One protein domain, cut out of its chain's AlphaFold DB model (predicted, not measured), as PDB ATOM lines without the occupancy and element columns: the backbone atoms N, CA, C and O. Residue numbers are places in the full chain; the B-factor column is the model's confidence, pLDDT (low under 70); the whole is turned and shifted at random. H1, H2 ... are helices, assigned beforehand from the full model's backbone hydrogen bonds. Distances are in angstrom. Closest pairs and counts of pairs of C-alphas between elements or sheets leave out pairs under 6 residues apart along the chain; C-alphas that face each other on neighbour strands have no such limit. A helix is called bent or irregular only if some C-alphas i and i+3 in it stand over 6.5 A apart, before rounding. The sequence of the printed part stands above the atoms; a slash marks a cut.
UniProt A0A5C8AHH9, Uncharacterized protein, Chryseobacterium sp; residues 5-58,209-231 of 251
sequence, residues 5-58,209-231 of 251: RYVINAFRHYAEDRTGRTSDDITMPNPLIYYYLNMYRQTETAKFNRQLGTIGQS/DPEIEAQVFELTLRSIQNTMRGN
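What this domain is: This is residues 5 to 58 and 209 to 231 of the 251 residues of an uncharacterized protein of Chryseobacterium sp (UniProt A0A5C8AHH9). What is the main picture? Two long helices, H2 and H3, cross as a slanted X, with short H1 near residues 30 to 34 of H2 and 217 to 221 of H3; residues 50 to 56 stick out. What builds it? The printed part has 77 residues with H1, H2, H3 in chain order and no named strand: all helix, only just loose, close to compact (radius of gyration of the C-alphas 14.1 A), spanning 47 by 25 by 19 A.

Where its parts are: Where are the helices? H1, residues 5 to 15, 15.2 A, begins at C-alpha (234.383, 133.049, 236.943). H2 is residues 30 to 55, 35.7 A; H3, residues 210 to 229, 29.3 A, ends at C-alpha (212.967, 144.963, 229.751). Which are irregular? H2, with C-alphas 51 and 54 9.0 A apart and a kink of 39 degrees near residue 49, and H3, with C-alphas 211 and 214 7.4 A apart.

How they stand to each other: How do the helices meet? The packing is mostly crossed, at no shallow tilt. H2 and H3 touch, closest C-alphas Tyr 40 and Val 216 at 5.5 A, at a steep tilt of 43 degrees, opposite ways. H1 only just touches each, with 3 pairs of C-alphas within 8 A: H2 at Ile 8 and Ile 33, 6.6 A, about perpendicular at 89 degrees, and H3 at Phe 11 and Phe 217, 6.4 A, at a steep 66 degrees, the same way. Are the backbones bonded? Every O i to N i+4 pair is within hydrogen-bond range in H1, 20 of 22 in H2 and 14 of 16 in H3.

The domain as a whole: How large is it? The farthest C-alphas, Asp 24 and Thr 54, are 47.3 A apart. Where are the links? H1 to H2 is long, 14 residues; residues 59 to 208 are not printed, with C-alphas 58 and 209 6.9 A apart across the cut. Where is confidence low? pLDDT is under 70 in residues 16 to 27, 54 to 58 and 228 to 231.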
ATOM      1  N   ARG A   5     235.104 132.953 235.667       91.25
ATOM      2  CA  ARG A   5     234.383 133.049 236.943       91.25
ATOM      3  C   ARG A   5     234.635 134.380 237.644       91.25
ATOM      4  O   ARG A   5     233.685 135.001 238.115       91.25
ATOM      5  N   TYR A   6     235.895 134.800 237.725       91.38
ATOM      6  CA  TYR A   6     236.265 136.058 238.364       91.38
ATOM      7  C   TYR A   6     235.636 137.252 237.642       91.38
ATOM      8  O   TYR A   6     234.997 138.075 238.288       91.38
ATOM      9  N   VAL A   7     235.727 137.301 236.311       90.50
ATOM     10  CA  VAL A   7     235.168 138.405 235.515       90.50
ATOM     11  C   VAL A   7     233.642 138.444 235.596       90.50
ATOM     12  O   VAL A   7     233.071 139.521 235.725       90.50
ATOM     13  N   ILE A   8     232.963 137.292 235.600       90.75
ATOM     14  CA  ILE A   8     231.508 137.237 235.820       90.75
ATOM     15  C   ILE A   8     231.144 137.792 237.201       90.75
ATOM     16  O   ILE A   8     230.192 138.561 237.314       90.75
ATOM     17  N   ASN A   9     231.891 137.430 238.246       88.44
ATOM     18  CA  ASN A   9     231.650 137.950 239.592       88.44
ATOM     19  C   ASN A   9     231.942 139.455 239.682       88.44
ATOM     20  O   ASN A   9     231.170 140.185 240.293       88.44
ATOM     21  N   ALA A  10     233.007 139.935 239.036       88.19
ATOM     22  CA  ALA A  10     233.326 141.358 238.951       88.19
ATOM     23  C   ALA A  10     232.233 142.136 238.203       88.19
ATOM     24  O   ALA A  10     231.788 143.179 238.675       88.19
ATOM     25  N   PHE A  11     231.733 141.595 237.090       88.31
ATOM     26  CA  PHE A  11     230.599 142.156 236.363       88.31
ATOM     27  C   PHE A  11     229.331 142.196 237.227       88.31
ATOM     28  O   PHE A  11     228.624 143.199 237.227       88.31
ATOM     29  N   ARG A  12     229.052 141.138 237.998       84.75
ATOM     30  CA  ARG A  12     227.931 141.126 238.951       84.75
ATOM     31  C   ARG A  12     228.089 142.214 240.004       84.75
ATOM     32  O   ARG A  12     227.160 142.981 240.186       84.75
ATOM     33  N   HIS A  13     229.269 142.369 240.600       82.31
ATOM     34  CA  HIS A  13     229.538 143.470 241.532       82.31
ATOM     35  C   HIS A  13     229.409 144.859 240.895       82.31
ATOM     36  O   HIS A  13     228.997 145.795 241.569       82.31
ATOM     37  N   TYR A  14     229.759 145.000 239.616       80.06
ATOM     38  CA  TYR A  14     229.566 146.237 238.862       80.06
ATOM     39  C   TYR A  14     228.078 146.534 238.591       80.06
ATOM     40  O   TYR A  14     227.671 147.694 238.588       80.06
ATOM     41  N   ALA A  15     227.275 145.497 238.345       75.12
ATOM     42  CA  ALA A  15     225.863 145.602 237.982       75.12
ATOM     43  C   ALA A  15     224.898 145.634 239.184       75.12
ATOM     44  O   ALA A  15     223.792 146.160 239.060       75.12
ATOM     45  N   GLU A  16     225.281 145.035 240.309       67.75
ATOM     46  CA  GLU A  16     224.473 144.918 241.523       67.75
ATOM     47  C   GLU A  16     224.565 146.178 242.394       67.75
ATOM     48  O   GLU A  16     225.601 146.835 242.474       67.75
ATOM     49  N   ASP A  17     223.461 146.522 243.061       54.16
ATOM     50  CA  ASP A  17     223.392 147.672 243.968       54.16
ATOM     51  C   ASP A  17     224.324 147.480 245.187       54.16
ATOM     52  O   ASP A  17     224.757 146.366 245.492       54.16
ATOM     53  N   ARG A  18     224.599 148.557 245.942       47.00
ATOM     54  CA  ARG A  18     225.496 148.617 247.124       47.00
ATOM     55  C   ARG A  18     225.250 147.547 248.204       47.00
ATOM     56  O   ARG A  18     226.058 147.418 249.121       47.00
ATOM     57  N   THR A  19     224.147 146.812 248.129       51.53
ATOM     58  CA  THR A  19     223.755 145.725 249.033       51.53
ATOM     59  C   THR A  19     224.251 144.340 248.594       51.53
ATOM     60  O   THR A  19     224.109 143.392 249.366       51.53
ATOM     61  N   GLY A  20     224.840 144.200 247.397       46.84
ATOM     62  CA  GLY A  20     225.364 142.926 246.880       46.84
ATOM     63  C   GLY A  20     224.281 141.890 246.571       46.84
ATOM     64  O   GLY A  20     224.533 140.688 246.638       46.84
ATOM     65  N   ARG A  21     223.051 142.353 246.315       45.00
ATOM     66  CA  ARG A  21     221.916 141.525 245.906       45.00
ATOM     67  C   ARG A  21     221.310 142.133 244.650       45.00
ATOM     68  O   ARG A  21     220.791 143.247 244.690       45.00
ATOM     69  N   THR A  22     221.345 141.399 243.544       49.75
ATOM     70  CA  THR A  22     220.311 141.544 242.516       49.75
ATOM     71  C   THR A  22     218.970 141.234 243.200       49.75
ATOM     72  O   THR A  22     218.917 140.318 244.021       49.75
ATOM     73  N   SER A  23     217.889 141.989 242.953       49.94
ATOM     74  CA  SER A  23     216.568 141.457 243.330       49.94
ATOM     75  C   SER A  23     216.428 140.098 242.638       49.94
ATOM     76  O   SER A  23     216.899 139.959 241.505       49.94
ATOM     77  N   ASP A  24     215.861 139.094 243.309       49.12
ATOM     78  CA  ASP A  24     215.847 137.705 242.815       49.12
ATOM     79  C   ASP A  24     215.302 137.593 241.367       49.12
ATOM     80  O   ASP A  24     215.705 136.708 240.606       49.12
ATOM     81  N   ASP A  25     214.504 138.576 240.936       49.97
ATOM     82  CA  ASP A  25     213.941 138.746 239.590       49.97
ATOM     83  C   ASP A  25     214.948 139.105 238.470       49.97
ATOM     84  O   ASP A  25     214.593 139.076 237.290       49.97
ATOM     85  N   ILE A  26     216.206 139.446 238.789       55.44
ATOM     86  CA  ILE A  26     217.231 139.892 237.814       55.44
ATOM     87  C   ILE A  26     218.428 138.917 237.752       55.44
ATOM     88  O   ILE A  26     219.398 139.133 237.020       55.44
ATOM     89  N   THR A  27     218.379 137.800 238.481       64.06
ATOM     90  CA  THR A  27     219.516 136.876 238.598       64.06
ATOM     91  C   THR A  27     219.842 136.190 237.264       64.06
ATOM     92  O   THR A  27     219.120 135.312 236.791       64.06
ATOM     93  N   MET A  28     220.961 136.569 236.640       74.62
ATOM     94  CA  MET A  28     221.352 136.041 235.330       74.62
ATOM     95  C   MET A  28     222.244 134.796 235.406       74.62
ATOM     96  O   MET A  28     223.197 134.761 236.198       74.62
ATOM     97  N   PRO A  29     222.030 133.797 234.527       84.81
ATOM     98  CA  PRO A  29     222.865 132.606 234.489       84.81
ATOM     99  C   PRO A  29     224.264 132.932 233.936       84.81
ATOM    100  O   PRO A  29     224.407 133.667 232.958       84.81
ATOM    101  N   ASN A  30     225.307 132.336 234.529       88.88
ATOM    102  CA  ASN A  30     226.713 132.555 234.142       88.88
ATOM    103  C   ASN A  30     226.988 132.413 232.629       88.88
ATOM    104  O   ASN A  30     227.692 133.270 232.093       88.88
ATOM    105  N   PRO A  31     226.429 131.413 231.908       88.56
ATOM    106  CA  PRO A  31     226.635 131.295 230.465       88.56
ATOM    107  C   PRO A  31     226.146 132.511 229.672       88.56
ATOM    108  O   PRO A  31     226.771 132.883 228.682       88.56
ATOM    109  N   LEU A  32     225.050 133.143 230.104       87.75
ATOM    110  CA  LEU A  32     224.483 134.304 229.419       87.75
ATOM    111  C   LEU A  32     225.336 135.553 229.653       87.75
ATOM    112  O   LEU A  32     225.622 136.284 228.708       87.75
ATOM    113  N   ILE A  33     225.798 135.755 230.890       89.75
ATOM    114  CA  ILE A  33     226.740 136.834 231.218       89.75
ATOM    115  C   ILE A  33     228.017 136.667 230.386       89.75
ATOM    116  O   ILE A  33     228.447 137.603 229.717       89.75
ATOM    117  N   TYR A  34     228.584 135.455 230.365       91.88
ATOM    118  CA  TYR A  34     229.770 135.149 229.568       91.88
ATOM    119  C   TYR A  34     229.557 135.414 228.075       91.88
ATOM    120  O   TYR A  34     230.424 135.997 227.429       91.88
ATOM    121  N   TYR A  35     228.406 135.014 227.526       91.69
ATOM    122  CA  TYR A  35     228.072 135.243 226.124       91.69
ATOM    123  C   TYR A  35     228.150 136.731 225.757       91.69
ATOM    124  O   TYR A  35     228.858 137.087 224.811       91.69
ATOM    125  N   TYR A  36     227.489 137.604 226.524       92.56
ATOM    126  CA  TYR A  36     227.516 139.045 226.262       92.56
ATOM    127  C   TYR A  36     228.896 139.654 226.501       92.56
ATOM    128  O   TYR A  36     229.369 140.403 225.646       92.56
ATOM    129  N   LEU A  37     229.575 139.281 227.593       93.25
ATOM    130  CA  LEU A  37     230.942 139.728 227.864       93.25
ATOM    131  C   LEU A  37     231.875 139.376 226.701       93.25
ATOM    132  O   LEU A  37     232.604 140.235 226.215       93.25
ATOM    133  N   ASN A  38     231.832 138.136 226.209       93.25
ATOM    134  CA  ASN A  38     232.673 137.693 225.100       93.25
ATOM    135  C   ASN A  38     232.304 138.394 223.780       93.25
ATOM    136  O   ASN A  38     233.193 138.794 223.028       93.25
ATOM    137  N   MET A  39     231.009 138.584 223.507       93.06
ATOM    138  CA  MET A  39     230.522 139.273 222.308       93.06
ATOM    139  C   MET A  39     230.950 140.748 222.273       93.06
ATOM    140  O   MET A  39     231.454 141.231 221.252       93.06
ATOM    141  N   TYR A  40     230.771 141.476 223.378       94.25
ATOM    142  CA  TYR A  40     231.188 142.875 223.461       94.25
ATOM    143  C   TYR A  40     232.701 143.002 223.527       94.25
ATOM    144  O   TYR A  40     233.237 143.871 222.848       94.25
ATOM    145  N   ARG A  41     233.406 142.085 224.204       93.12
ATOM    146  CA  ARG A  41     234.868 142.028 224.130       93.12
ATOM    147  C   ARG A  41     235.333 141.918 222.688       93.12
ATOM    148  O   ARG A  41     236.148 142.718 222.258       93.12
ATOM    149  N   GLN A  42     234.792 140.976 221.917       91.38
ATOM    150  CA  GLN A  42     235.147 140.829 220.507       91.38
ATOM    151  C   GLN A  42     234.933 142.137 219.729       91.38
ATOM    152  O   GLN A  42     235.780 142.532 218.930       91.38
ATOM    153  N   THR A  43     233.800 142.800 219.957       91.62
ATOM    154  CA  THR A  43     233.432 144.036 219.260       91.62
ATOM    155  C   THR A  43     234.364 145.192 219.619       91.62
ATOM    156  O   THR A  43     234.866 145.873 218.725       91.62
ATOM    157  N   GLU A  44     234.628 145.397 220.908       92.31
ATOM    158  CA  GLU A  44     235.482 146.483 221.385       92.31
ATOM    159  C   GLU A  44     236.959 146.220 221.081       92.31
ATOM    160  O   GLU A  44     237.637 147.132 220.626       92.31
ATOM    161  N   THR A  45     237.444 144.975 221.172       90.19
ATOM    162  CA  THR A  45     238.794 144.614 220.702       90.19
ATOM    163  C   THR A  45     238.958 144.917 219.212       90.19
ATOM    164  O   THR A  45     239.970 145.485 218.813       90.19
ATOM    165  N   ALA A  46     237.961 144.603 218.375       89.06
ATOM    166  CA  ALA A  46     238.022 144.913 216.945       89.06
ATOM    167  C   ALA A  46     238.089 146.426 216.681       89.06
ATOM    168  O   ALA A  46     238.835 146.878 215.813       89.06
ATOM    169  N   LYS A  47     237.306 147.225 217.415       89.44
ATOM    170  CA  LYS A  47     237.336 148.692 217.308       89.44
ATOM    171  C   LYS A  47     238.669 149.257 217.784       89.44
ATOM    172  O   LYS A  47     239.246 150.083 217.085       89.44
ATOM    173  N   PHE A  48     239.155 148.783 218.925       87.88
ATOM    174  CA  PHE A  48     240.409 149.213 219.526       87.88
ATOM    175  C   PHE A  48     241.604 148.908 218.615       87.88
ATOM    176  O   PHE A  48     242.360 149.809 218.269       87.88
ATOM    177  N   ASN A  49     241.696 147.684 218.086       85.81
ATOM    178  CA  ASN A  49     242.735 147.315 217.120       85.81
ATOM    179  C   ASN A  49     242.691 148.189 215.852       85.81
ATOM    180  O   ASN A  49     243.731 148.579 215.331       85.81
ATOM    181  N   ARG A  50     241.497 148.555 215.360       84.44
ATOM    182  CA  ARG A  50     241.365 149.479 214.216       84.44
ATOM    183  C   ARG A  50     241.828 150.897 214.542       84.44
ATOM    184  O   ARG A  50     242.359 151.559 213.656       84.44
ATOM    185  N   GLN A  51     241.619 151.366 215.772       85.12
ATOM    186  CA  GLN A  51     242.078 152.685 216.221       85.12
ATOM    187  C   GLN A  51     243.601 152.748 216.342       85.12
ATOM    188  O   GLN A  51     244.195 153.753 215.957       85.12
ATOM    189  N   LEU A  52     244.232 151.667 216.807       79.62
ATOM    190  CA  LEU A  52     245.692 151.543 216.847       79.62
ATOM    191  C   LEU A  52     246.323 151.504 215.439       79.62
ATOM    192  O   LEU A  52     247.506 151.803 215.273       79.62
ATOM    193  N   GLY A  53     245.540 151.188 214.403       71.44
ATOM    194  CA  GLY A  53     245.988 151.214 213.013       71.44
ATOM    195  C   GLY A  53     247.141 150.239 212.759       71.44
ATOM    196  O   GLY A  53     247.098 149.083 213.170       71.44
ATOM    197  N   THR A  54     248.188 150.696 212.069       55.34
ATOM    198  CA  THR A  54     249.403 149.906 211.793       55.34
ATOM    199  C   THR A  54     250.345 149.773 212.995       55.34
ATOM    200  O   THR A  54     251.338 149.057 212.894       55.34
ATOM    201  N   ILE A  55     250.071 150.463 214.111       51.91
ATOM    202  CA  ILE A  55     250.995 150.594 215.251       51.91
ATOM    203  C   ILE A  55     250.960 149.354 216.159       51.91
ATOM    204  O   ILE A  55     251.923 149.089 216.874       51.91
ATOM    205  N   GLY A  56     249.915 148.531 216.076       58.69
ATOM    206  CA  GLY A  56     249.907 147.220 216.712       58.69
ATOM    207  C   GLY A  56     248.521 146.751 217.112       58.69
ATOM    208  O   GLY A  56     247.558 147.510 217.134       58.69
ATOM    209  N   GLN A  57     248.433 145.467 217.433       65.94
ATOM    210  CA  GLN A  57     247.278 144.896 218.117       65.94
ATOM    211  C   GLN A  57     247.518 144.966 219.623       65.94
ATOM    212  O   GLN A  57     248.669 144.940 220.063       65.94
ATOM    213  N   SER A  58     246.444 145.022 220.412       68.31
ATOM    214  CA  SER A  58     246.554 144.939 221.871       68.31
ATOM    215  C   SER A  58     247.355 143.699 222.282       68.31
ATOM    216  O   SER A  58     246.871 142.569 222.151       68.31
ATOM    217  N   ASP A 209     241.596 143.195 227.205       87.62
ATOM    218  CA  ASP A 209     242.472 144.348 227.418       87.62
ATOM    219  C   ASP A 209     241.880 145.249 228.524       87.62
ATOM    220  O   ASP A 209     240.698 145.602 228.424       87.62
ATOM    221  N   PRO A 210     242.656 145.635 229.554       86.06
ATOM    222  CA  PRO A 210     242.209 146.572 230.584       86.06
ATOM    223  C   PRO A 210     241.610 147.877 230.036       86.06
ATOM    224  O   PRO A 210     240.688 148.423 230.637       86.06
ATOM    225  N   GLU A 211     242.083 148.369 228.887       87.38
ATOM    226  CA  GLU A 211     241.611 149.632 228.300       87.38
ATOM    227  C   GLU A 211     240.160 149.560 227.804       87.38
ATOM    228  O   GLU A 211     239.450 150.566 227.804       87.38
ATOM    229  N   ILE A 212     239.692 148.369 227.417       89.81
ATOM    230  CA  ILE A 212     238.320 148.165 226.928       89.81
ATOM    231  C   ILE A 212     237.400 147.544 227.984       89.81
ATOM    232  O   ILE A 212     236.195 147.454 227.756       89.81
ATOM    233  N   GLU A 213     237.932 147.104 229.128       89.75
ATOM    234  CA  GLU A 213     237.188 146.334 230.133       89.75
ATOM    235  C   GLU A 213     235.947 147.075 230.646       89.75
ATOM    236  O   GLU A 213     234.836 146.538 230.592       89.75
ATOM    237  N   ALA A 214     236.106 148.337 231.052       90.25
ATOM    238  CA  ALA A 214     234.999 149.159 231.542       90.25
ATOM    239  C   ALA A 214     233.896 149.332 230.483       90.25
ATOM    240  O   ALA A 214     232.706 149.203 230.782       90.25
ATOM    241  N   GLN A 215     234.287 149.552 229.222       92.56
ATOM    242  CA  GLN A 215     233.341 149.709 228.118       92.56
ATOM    243  C   GLN A 215     232.595 148.403 227.822       92.56
ATOM    244  O   GLN A 215     231.389 148.423 227.559       92.56
ATOM    245  N   VAL A 216     233.290 147.264 227.888       93.12
ATOM    246  CA  VAL A 216     232.687 145.935 227.731       93.12
ATOM    247  C   VAL A 216     231.664 145.681 228.834       93.12
ATOM    248  O   VAL A 216     230.574 145.185 228.537       93.12
ATOM    249  N   PHE A 217     231.960 146.049 230.083       91.69
ATOM    250  CA  PHE A 217     231.032 145.890 231.206       91.69
ATOM    251  C   PHE A 217     229.783 146.756 231.028       91.69
ATOM    252  O   PHE A 217     228.665 146.254 231.152       91.69
ATOM    253  N   GLU A 218     229.949 148.027 230.663       90.62
ATOM    254  CA  GLU A 218     228.834 148.943 230.413       90.62
ATOM    255  C   GLU A 218     227.911 148.436 229.291       90.62
ATOM    256  O   GLU A 218     226.690 148.361 229.462       90.62
ATOM    257  N   LEU A 219     228.484 148.034 228.151       91.56
ATOM    258  CA  LEU A 219     227.715 147.520 227.015       91.56
ATOM    259  C   LEU A 219     227.007 146.208 227.354       91.56
ATOM    260  O   LEU A 219     225.852 146.014 226.961       91.56
ATOM    261  N   THR A 220     227.670 145.337 228.114       90.50
ATOM    262  CA  THR A 220     227.089 144.079 228.587       90.50
ATOM    263  C   THR A 220     225.886 144.347 229.484       90.50
ATOM    264  O   THR A 220     224.811 143.806 229.223       90.50
ATOM    265  N   LEU A 221     226.017 145.251 230.461       87.31
ATOM    266  CA  LEU A 221     224.923 145.650 231.346       87.31
ATOM    267  C   LEU A 221     223.744 146.233 230.562       87.31
ATOM    268  O   LEU A 221     222.602 145.817 230.759       87.31
ATOM    269  N   ARG A 222     224.010 147.154 229.630       86.75
ATOM    270  CA  ARG A 222     222.969 147.773 228.802       86.75
ATOM    271  C   ARG A 222     222.223 146.743 227.953       86.75
ATOM    272  O   ARG A 222     221.002 146.818 227.829       86.75
ATOM    273  N   SER A 223     222.941 145.791 227.362       86.25
ATOM    274  CA  SER A 223     222.347 144.721 226.553       86.25
ATOM    275  C   SER A 223     221.434 143.833 227.382       86.25
ATOM    276  O   SER A 223     220.270 143.641 227.045       86.25
ATOM    277  N   ILE A 224     221.945 143.399 228.533       82.06
ATOM    278  CA  ILE A 224     221.226 142.610 229.526       82.06
ATOM    279  C   ILE A 224     219.940 143.320 229.966       82.06
ATOM    280  O   ILE A 224     218.862 142.733 229.898       82.06
ATOM    281  N   GLN A 225     220.023 144.596 230.346       79.69
ATOM    282  CA  GLN A 225     218.861 145.384 230.757       79.69
ATOM    283  C   GLN A 225     217.818 145.494 229.642       79.69
ATOM    284  O   GLN A 225     216.626 145.398 229.914       79.69
ATOM    285  N   ASN A 226     218.241 145.667 228.388       79.38
ATOM    286  CA  ASN A 226     217.321 145.726 227.252       79.38
ATOM    287  C   ASN A 226     216.636 144.381 226.992       79.38
ATOM    288  O   ASN A 226     215.437 144.353 226.723       79.38
ATOM    289  N   THR A 227     217.368 143.270 227.102       74.94
ATOM    290  CA  THR A 227     216.800 141.923 226.969       74.94
ATOM    291  C   THR A 227     215.797 141.630 228.086       74.94
ATOM    292  O   THR A 227     214.731 141.087 227.813       74.94
ATOM    293  N   MET A 228     216.088 142.053 229.319       67.19
ATOM    294  CA  MET A 228     215.193 141.863 230.467       67.19
ATOM    295  C   MET A 228     213.961 142.777 230.401       67.19
ATOM    296  O   MET A 228     212.856 142.325 230.671       67.19
ATOM    297  N   ARG A 229     214.100 144.034 229.954       61.38
ATOM    298  CA  ARG A 229     212.967 144.963 229.751       61.38
ATOM    299  C   ARG A 229     211.971 144.493 228.682       61.38
ATOM    300  O   ARG A 229     210.826 144.934 228.697       61.38
ATOM    301  N   GLY A 230     212.396 143.627 227.758       51.84
ATOM    302  CA  GLY A 230     211.532 143.018 226.742       51.84
ATOM    303  C   GLY A 230     210.611 141.913 227.273       51.84
ATOM    304  O   GLY A 230     209.614 141.608 226.626       51.84
ATOM    305  N   ASN A 231     210.910 141.355 228.450       47.75
ATOM    306  CA  ASN A 231     210.020 140.469 229.191       47.75
ATOM    307  C   ASN A 231     209.518 141.225 230.424       47.75
ATOM    308  O   ASN A 231     210.152 141.150 231.477       47.75
TER     309      ASN A 231